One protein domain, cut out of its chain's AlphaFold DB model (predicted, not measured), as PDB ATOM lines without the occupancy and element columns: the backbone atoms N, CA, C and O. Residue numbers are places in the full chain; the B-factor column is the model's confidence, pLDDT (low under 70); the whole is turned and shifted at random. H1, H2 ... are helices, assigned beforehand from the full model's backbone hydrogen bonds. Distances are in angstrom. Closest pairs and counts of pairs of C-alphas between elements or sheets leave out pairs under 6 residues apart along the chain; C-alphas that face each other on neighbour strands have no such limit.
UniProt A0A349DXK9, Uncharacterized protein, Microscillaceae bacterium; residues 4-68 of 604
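This is residues 4 to 68 of the 604 residues of an uncharacterized protein of Microscillaceae bacterium (UniProt A0A349DXK9). Four helices are joined in a round of contacts, H1 to H2 to H4 to H3 and back to H1, with most of the touching pairs crossed. H1 and the long H3 run the same way along the longest axis, H1 beginning near one end and H3 ending near the other, while H2 folds back steeply from the end of H1 and the short H4 crosses between H2 and residues 44 to 48 of H3. The printed part has 65 residues with four named helices, in the order H1, H2, H3, H4, and no named strand; its class is all helix. It is compact, with a radius of gyration of the C-alphas of 11.2 A, and its spans of 35 by 23 by 16 A make it only just elongated.

H1 covers residues 4 to 14 and begins at C-alpha 4, at (238.499, 244.132, 261.839); it is 15.7 A from first to last C-alpha. H2 covers residues 19 to 31 and is 18.4 A long. H3, the longest helix, covers residues 35 to 52, from C-alpha 35 at (231.602, 241.313, 271.650), and is 25.7 A long. H4 covers residues 61 to 68, is 10.4 A long and ends at C-alpha 68, at (230.021, 223.304, 262.111).

H1 and H2 touch at a steep tilt of 50 degrees, opposite ways; their closest C-alphas, those of Leu 13 and Gly 25, are 4.8 A apart. H1 also touches H3, which meets it with residues 36 to 37 alone; the closest C-alphas, those of Leu 11 and Ser 37, are 6.5 A apart. These two run the same way at a shallow tilt of 19 degrees. H2 and H3 are close but not clearly touching, with the C-alphas of His 29 and Ser 37 closest at 6.8 A. H2 touches H4, the closest C-alphas being those of Ala 23 and Val 61 at 5.8 A; they run opposite ways at a steep tilt of 68 degrees, only just short of about perpendicular. H3 touches H4 with residues 44 to 48 alone, about perpendicular at 83 degrees, and the closest C-alphas are those of Tyr 48 and His 63 at 7.2 A. H1 and H4 are close but not clearly touching, with the C-alphas of Leu 14 and Leu 64 closest at 7.3 A. In H1, H2, H3 and H4 every O i to N i+4 pair is within hydrogen-bond range.

The two C-alphas farthest apart are those of Asp 5 and Arg 53, at 35.3 A. The printed part has no cut. The links from H1 to H2 and from H2 to H3 are tight, and the link from H3 to H4, with 8 residues, is short. The mean pLDDT of the printed part is 86.4, and residues 4 to 5 are under 70.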
ATOM      1  N   THR A   4     239.526 244.836 262.608       63.59
ATOM      2  CA  THR A   4     238.499 244.132 261.839       63.59
ATOM      3  C   THR A   4     238.974 242.815 261.203       63.59
ATOM      4  O   THR A   4     238.251 241.822 261.267       63.59
ATOM      5  N   ASP A   5     240.193 242.756 260.653       69.88
ATOM      6  CA  ASP A   5     240.741 241.544 260.008       69.88
ATOM      7  C   ASP A   5     240.979 240.424 261.036       69.88
ATOM      8  O   ASP A   5     240.696 239.247 260.803       69.88
ATOM      9  N   THR A   6     241.470 240.797 262.219       72.81
ATOM     10  CA  THR A   6     241.680 239.887 263.354       72.81
ATOM     11  C   THR A   6     240.371 239.319 263.894       72.81
ATOM     12  O   THR A   6     240.308 238.132 264.215       72.81
ATOM     13  N   GLN A   7     239.311 240.131 263.948       76.50
ATOM     14  CA  GLN A   7     237.986 239.666 264.359       76.50
ATOM     15  C   GLN A   7     237.412 238.658 263.360       76.50
ATOM     16  O   GLN A   7     236.944 237.600 263.771       76.50
ATOM     17  N   GLN A   8     237.503 238.925 262.056       79.44
ATOM     18  CA  GLN A   8     237.020 237.991 261.033       79.44
ATOM     19  C   GLN A   8     237.771 236.653 261.051       79.44
ATOM     20  O   GLN A   8     237.146 235.598 260.926       79.44
ATOM     21  N   ASN A   9     239.087 236.671 261.279       84.38
ATOM     22  CA  ASN A   9     239.879 235.446 261.409       84.38
ATOM     23  C   ASN A   9     239.483 234.615 262.638       84.38
ATOM     24  O   ASN A   9     239.360 233.397 262.525       84.38
ATOM     25  N   LEU A  10     239.218 235.250 263.786       85.25
ATOM     26  CA  LEU A  10     238.719 234.553 264.976       85.25
ATOM     27  C   LEU A  10     237.369 233.873 264.705       85.25
ATOM     28  O   LEU A  10     237.189 232.704 265.039       85.25
ATOM     29  N   LEU A  11     236.436 234.573 264.053       83.50
ATOM     30  CA  LEU A  11     235.135 233.991 263.708       83.50
ATOM     31  C   LEU A  11     235.263 232.819 262.732       83.50
ATOM     32  O   LEU A  11     234.533 231.840 262.855       83.50
ATOM     33  N   ARG A  12     236.212 232.891 261.791       86.06
ATOM     34  CA  ARG A  12     236.503 231.794 260.863       86.06
ATOM     35  C   ARG A  12     237.042 230.556 261.582       86.06
ATOM     36  O   ARG A  12     236.639 229.452 261.240       86.06
ATOM     37  N   LEU A  13     237.915 230.735 262.574       89.12
ATOM     38  CA  LEU A  13     238.445 229.632 263.382       89.12
ATOM     39  C   LEU A  13     237.344 228.951 264.205       89.12
ATOM     40  O   LEU A  13     237.263 227.727 264.211       89.12
ATOM     41  N   LEU A  14     236.461 229.732 264.837       87.12
ATOM     42  CA  LEU A  14     235.341 229.206 265.630       87.12
ATOM     43  C   LEU A  14     234.272 228.485 264.788       87.12
ATOM     44  O   LEU A  14     233.556 227.642 265.320       87.12
ATOM     45  N   ARG A  15     234.175 228.799 263.490       86.62
ATOM     46  CA  ARG A  15     233.269 228.160 262.514       86.62
ATOM     47  C   ARG A  15     233.932 227.034 261.708       86.62
ATOM     48  O   ARG A  15     233.359 226.563 260.730       86.62
ATOM     49  N   SER A  16     235.163 226.656 262.050       86.62
ATOM     50  CA  SER A  16     235.881 225.590 261.351       86.62
ATOM     51  C   SER A  16     235.313 224.211 261.701       86.62
ATOM     52  O   SER A  16     234.877 223.985 262.829       86.62
ATOM     53  N   THR A  17     235.381 223.273 260.758       86.31
ATOM     54  CA  THR A  17     235.178 221.838 261.021       86.31
ATOM     55  C   THR A  17     236.449 221.144 261.521       86.31
ATOM     56  O   THR A  17     236.385 220.036 262.038       86.31
ATOM     57  N   ASP A  18     237.618 221.784 261.396       90.56
ATOM     58  CA  ASP A  18     238.891 221.260 261.900       90.56
ATOM     59  C   ASP A  18     239.043 221.533 263.403       90.56
ATOM     60  O   ASP A  18     239.120 222.690 263.830       90.56
ATOM     61  N   GLU A  19     239.149 220.465 264.200       91.44
ATOM     62  CA  GLU A  19     239.294 220.522 265.661       91.44
ATOM     63  C   GLU A  19     240.432 221.443 266.110       91.44
ATOM     64  O   GLU A  19     240.274 222.218 267.055       91.44
ATOM     65  N   LYS A  20     241.581 221.402 265.421       91.25
ATOM     66  CA  LYS A  20     242.749 222.224 265.773       91.25
ATOM     67  C   LYS A  20     242.455 223.705 265.572       91.25
ATOM     68  O   LYS A  20     242.781 224.521 266.431       91.25
ATOM     69  N   SER A  21     241.809 224.055 264.467       91.50
ATOM     70  CA  SER A  21     241.378 225.420 264.168       91.50
ATOM     71  C   SER A  21     240.373 225.933 265.199       91.50
ATOM     72  O   SER A  21     240.534 227.048 265.698       91.50
ATOM     73  N   VAL A  22     239.386 225.113 265.572       92.06
ATOM     74  CA  VAL A  22     238.399 225.459 266.608       92.06
ATOM     75  C   VAL A  22     239.073 225.643 267.968       92.06
ATOM     76  O   VAL A  22     238.814 226.638 268.645       92.06
ATOM     77  N   ALA A  23     239.988 224.747 268.352       91.50
ATOM     78  CA  ALA A  23     240.747 224.840 269.600       91.50
ATOM     79  C   ALA A  23     241.586 226.127 269.671       91.50
ATOM     80  O   ALA A  23     241.589 226.824 270.692       91.50
ATOM     81  N   VAL A  24     242.256 226.485 268.569       91.56
ATOM     82  CA  VAL A  24     242.988 227.754 268.447       91.56
ATOM     83  C   VAL A  24     242.027 228.939 268.567       91.56
ATOM     84  O   VAL A  24     242.313 229.879 269.305       91.56
ATOM     85  N   GLY A  25     240.865 228.888 267.910       90.06
ATOM     86  CA  GLY A  25     239.831 229.920 268.013       90.06
ATOM     87  C   GLY A  25     239.332 230.127 269.447       90.06
ATOM     88  O   GLY A  25     239.296 231.261 269.924       90.06
ATOM     89  N   LEU A  26     239.010 229.046 270.163       90.81
ATOM     90  CA  LEU A  26     238.592 229.097 271.569       90.81
ATOM     91  C   LEU A  26     239.693 229.676 272.469       90.81
ATOM     92  O   LEU A  26     239.407 230.527 273.310       90.81
ATOM     93  N   THR A  27     240.951 229.288 272.244       90.62
ATOM     94  CA  THR A  27     242.107 229.813 272.993       90.62
ATOM     95  C   THR A  27     242.280 231.320 272.775       90.62
ATOM     96  O   THR A  27     242.463 232.078 273.727       90.62
ATOM     97  N   ILE A  28     242.178 231.785 271.524       87.44
ATOM     98  CA  ILE A  28     242.261 233.215 271.189       87.44
ATOM     99  C   ILE A  28     241.104 233.989 271.835       87.44
ATOM    100  O   ILE A  28     241.324 235.074 272.373       87.44
ATOM    101  N   HIS A  29     239.890 233.432 271.820       89.25
ATOM    102  CA  HIS A  29     238.732 234.043 272.469       89.25
ATOM    103  C   HIS A  29     238.924 234.185 273.985       89.25
ATOM    104  O   HIS A  29     238.656 235.255 274.526       89.25
ATOM    105  N   GLN A  30     239.423 233.147 274.663       88.19
ATOM    106  CA  GLN A  30     239.709 233.195 276.102       88.19
ATOM    107  C   GLN A  30     240.744 234.273 276.449       88.19
ATOM    108  O   GLN A  30     240.618 234.936 277.476       88.19
ATOM    109  N   ALA A  31     241.746 234.472 275.587       86.88
ATOM    110  CA  ALA A  31     242.774 235.486 275.788       86.88
ATOM    111  C   ALA A  31     242.275 236.918 275.522       86.88
ATOM    112  O   ALA A  31     242.707 237.844 276.204       86.88
ATOM    113  N   ASN A  32     241.397 237.118 274.530       85.88
ATOM    114  CA  ASN A  32     240.883 238.433 274.132       85.88
ATOM    115  C   ASN A  32     239.418 238.351 273.650       85.88
ATOM    116  O   ASN A  32     239.162 238.345 272.439       85.88
ATOM    117  N   PRO A  33     238.433 238.309 274.567       83.81
ATOM    118  CA  PRO A  33     237.032 238.194 274.194       83.81
ATOM    119  C   PRO A  33     236.541 239.485 273.534       83.81
ATOM    120  O   PRO A  33     236.584 240.572 274.106       83.81
ATOM    121  N   THR A  34     236.032 239.358 272.311       85.75
ATOM    122  CA  THR A  34     235.346 240.448 271.603       85.75
ATOM    123  C   THR A  34     233.839 240.258 271.691       85.75
ATOM    124  O   THR A  34     233.371 239.118 271.716       85.75
ATOM    125  N   LEU A  35     233.072 241.355 271.645       83.12
ATOM    126  CA  LEU A  35     231.602 241.313 271.650       83.12
ATOM    127  C   LEU A  35     231.051 240.334 270.597       83.12
ATOM    128  O   LEU A  35     230.172 239.532 270.897       83.12
ATOM    129  N   ALA A  36     231.627 240.341 269.389       82.62
ATOM    130  CA  ALA A  36     231.234 239.451 268.298       82.62
ATOM    131  C   ALA A  36     231.511 237.968 268.608       82.62
ATOM    132  O   ALA A  36     230.632 237.125 268.430       82.62
ATOM    133  N   SER A  37     232.712 237.641 269.102       85.00
ATOM    134  CA  SER A  37     233.064 236.259 269.463       85.00
ATOM    135  C   SER A  37     232.263 235.735 270.660       85.00
ATOM    136  O   SER A  37     231.834 234.585 270.640       85.00
ATOM    137  N   SER A  38     231.999 236.584 271.662       87.69
ATOM    138  CA  SER A  38     231.188 236.219 272.827       87.69
ATOM    139  C   SER A  38     229.743 235.944 272.430       87.69
ATOM    140  O   SER A  38     229.158 234.965 272.893       87.69
ATOM    141  N   GLN A  39     229.171 236.764 271.542       86.12
ATOM    142  CA  GLN A  39     227.811 236.552 271.056       86.12
ATOM    143  C   GLN A  39     227.695 235.244 270.272       86.12
ATOM    144  O   GLN A  39     226.774 234.473 270.518       86.12
ATOM    145  N   ILE A  40     228.644 234.958 269.374       85.31
ATOM    146  CA  ILE A  40     228.652 233.712 268.596       85.31
ATOM    147  C   ILE A  40     228.740 232.497 269.517       85.31
ATOM    148  O   ILE A  40     227.894 231.617 269.422       85.31
ATOM    149  N   LEU A  41     229.681 232.461 270.463       88.88
ATOM    150  CA  LEU A  41     229.779 231.334 271.396       88.88
ATOM    151  C   LEU A  41     228.534 231.204 272.284       88.88
ATOM    152  O   LEU A  41     228.069 230.096 272.526       88.88
ATOM    153  N   THR A  42     227.929 232.314 272.708       89.50
ATOM    154  CA  THR A  42     226.658 232.269 273.454       89.50
ATOM    155  C   THR A  42     225.550 231.626 272.621       89.50
ATOM    156  O   THR A  42     224.815 230.776 273.119       89.50
ATOM    157  N   ASN A  43     225.466 231.972 271.338       88.31
ATOM    158  CA  ASN A  43     224.462 231.433 270.430       88.31
ATOM    159  C   ASN A  43     224.706 229.955 270.100       88.31
ATOM    160  O   ASN A  43     223.763 229.174 270.130       88.31
ATOM    161  N   PHE A  44     225.956 229.552 269.842       90.06
ATOM    162  CA  PHE A  44     226.318 228.142 269.646       90.06
ATOM    163  C   PHE A  44     225.992 227.311 270.887       90.06
ATOM    164  O   PHE A  44     225.455 226.214 270.767       90.06
ATOM    165  N   LYS A  45     226.257 227.848 272.086       90.69
ATOM    166  CA  LYS A  45     225.924 227.182 273.347       90.69
ATOM    167  C   LYS A  45     224.413 227.012 273.470       90.69
ATOM    168  O   LYS A  45     223.958 225.906 273.734       90.69
ATOM    169  N   HIS A  46     223.651 228.081 273.240       88.38
ATOM    170  CA  HIS A  46     222.189 228.040 273.277       88.38
ATOM    171  C   HIS A  46     221.624 227.024 272.275       88.38
ATOM    172  O   HIS A  46     220.806 226.186 272.644       88.38
ATOM    173  N   LEU A  47     222.116 227.052 271.033       89.44
ATOM    174  CA  LEU A  47     221.721 226.139 269.965       89.44
ATOM    175  C   LEU A  47     221.997 224.679 270.345       89.44
ATOM    176  O   LEU A  47     221.091 223.850 270.262       89.44
ATOM    177  N   TYR A  48     223.211 224.384 270.824       90.44
ATOM    178  CA  TYR A  48     223.602 223.045 271.266       90.44
ATOM    179  C   TYR A  48     222.698 222.549 272.402       90.44
ATOM    180  O   TYR A  48     222.115 221.472 272.312       90.44
ATOM    181  N   GLN A  49     222.519 223.360 273.448       89.00
ATOM    182  CA  GLN A  49     221.712 222.987 274.612       89.00
ATOM    183  C   GLN A  49     220.249 222.706 274.246       89.00
ATOM    184  O   GLN A  49     219.653 221.765 274.763       89.00
ATOM    185  N   GLN A  50     219.669 223.504 273.346       84.50
ATOM    186  CA  GLN A  50     218.282 223.334 272.908       84.50
ATOM    187  C   GLN A  50     218.096 222.095 272.025       84.50
ATOM    188  O   GLN A  50     217.135 221.351 272.210       84.50
ATOM    189  N   ILE A  51     219.009 221.863 271.079       85.19
ATOM    190  CA  ILE A  51     218.894 220.777 270.099       85.19
ATOM    191  C   ILE A  51     219.228 219.417 270.714       85.19
ATOM    192  O   ILE A  51     218.525 218.439 270.465       85.19
ATOM    193  N   PHE A  52     220.281 219.342 271.529       83.94
ATOM    194  CA  PHE A  52     220.712 218.086 272.148       83.94
ATOM    195  C   PHE A  52     220.047 217.834 273.506       83.94
ATOM    196  O   PHE A  52     220.208 216.760 274.073       83.94
ATOM    197  N   ARG A  53     219.266 218.797 274.026       81.19
ATOM    198  CA  ARG A  53     218.659 218.758 275.372       81.19
ATOM    199  C   ARG A  53     219.685 218.483 276.481       81.19
ATOM    200  O   ARG A  53     219.356 217.939 277.533       81.19
ATOM    201  N   GLU A  54     220.926 218.902 276.259       83.75
ATOM    202  CA  GLU A  54     222.046 218.733 277.178       83.75
ATOM    203  C   GLU A  54     222.373 220.064 277.846       83.75
ATOM    204  O   GLU A  54     222.566 221.081 277.184       83.75
ATOM    205  N   THR A  55     222.482 220.081 279.175       84.88
ATOM    206  CA  THR A  55     222.954 221.278 279.882       84.88
ATOM    207  C   THR A  55     224.475 221.264 279.937       84.88
ATOM    208  O   THR A  55     225.060 220.608 280.791       84.88
ATOM    209  N   ILE A  56     225.121 222.008 279.036       87.88
ATOM    210  CA  ILE A  56     226.580 222.199 279.063       87.88
ATOM    211  C   ILE A  56     226.975 223.472 279.830       87.88
ATOM    212  O   ILE A  56     226.399 224.543 279.618       87.88
ATOM    213  N   GLU A  57     227.973 223.390 280.713       83.25
ATOM    214  CA  GLU A  57     228.520 224.572 281.398       83.25
ATOM    215  C   GLU A  57     229.376 225.421 280.452       83.25
ATOM    216  O   GLU A  57     229.220 226.642 280.411       83.25
ATOM    217  N   ASN A  58     230.203 224.777 279.622       83.81
ATOM    218  CA  ASN A  58     231.092 225.423 278.658       83.81
ATOM    219  C   ASN A  58     230.993 224.757 277.278       83.81
ATOM    220  O   ASN A  58     230.715 223.565 277.163       83.81
ATOM    221  N   LEU A  59     231.221 225.537 276.217       85.81
ATOM    222  CA  LEU A  59     231.412 224.998 274.870       85.81
ATOM    223  C   LEU A  59     232.814 224.402 274.753       85.81
ATOM    224  O   LEU A  59     233.803 225.091 275.007       85.81
ATOM    225  N   GLU A  60     232.886 223.152 274.317       89.94
ATOM    226  CA  GLU A  60     234.128 222.458 274.003       89.94
ATOM    227  C   GLU A  60     234.300 222.352 272.486       89.94
ATOM    228  O   GLU A  60     233.362 222.583 271.717       89.94
ATOM    229  N   VAL A  61     235.507 221.981 272.052       90.00
ATOM    230  CA  VAL A  61     235.852 221.825 270.630       90.00
ATOM    231  C   VAL A  61     234.858 220.902 269.922       90.00
ATOM    232  O   VAL A  61     234.341 221.272 268.873       90.00
ATOM    233  N   GLN A  62     234.520 219.760 270.530       88.75
ATOM    234  CA  GLN A  62     233.601 218.775 269.954       88.75
ATOM    235  C   GLN A  62     232.189 219.329 269.694       88.75
ATOM    236  O   GLN A  62     231.593 219.006 268.672       88.75
ATOM    237  N   HIS A  63     231.674 220.208 270.568       91.00
ATOM    238  CA  HIS A  63     230.343 220.812 270.413       91.00
ATOM    239  C   HIS A  63     230.297 221.781 269.225       91.00
ATOM    240  O   HIS A  63     229.294 221.877 268.525       91.00
ATOM    241  N   LEU A  64     231.382 222.531 269.005       88.19
ATOM    242  CA  LEU A  64     231.490 223.443 267.867       88.19
ATOM    243  C   LEU A  64     231.726 222.679 266.567       88.19
ATOM    244  O   LEU A  64     231.093 222.992 265.567       88.19
ATOM    245  N   VAL A  65     232.599 221.670 266.582       89.25
ATOM    246  CA  VAL A  65     232.885 220.845 265.401       89.25
ATOM    247  C   VAL A  65     231.626 220.127 264.917       89.25
ATOM    248  O   VAL A  65     231.352 220.173 263.722       89.25
ATOM    249  N   SER A  66     230.820 219.556 265.819       86.94
ATOM    250  CA  SER A  66     229.566 218.887 265.444       86.94
ATOM    251  C   SER A  66     228.521 219.843 264.857       86.94
ATOM    252  O   SER A  66     227.826 219.479 263.914       86.94
ATOM    253  N   LEU A  67     228.428 221.080 265.358       89.12
ATOM    254  CA  LEU A  67     227.536 222.106 264.801       89.12
ATOM    255  C   LEU A  67     228.067 222.742 263.507       89.12
ATOM    256  O   LEU A  67     227.285 223.274 262.719       89.12
ATOM    257  N   ASN A  68     229.383 222.725 263.292       89.56
ATOM    258  CA  ASN A  68     230.021 223.304 262.111       89.56
ATOM    259  C   ASN A  68     230.047 222.352 260.909       89.56
ATOM    260  O   ASN A  68     230.420 222.798 259.821       89.56
TER     261      ASN A  68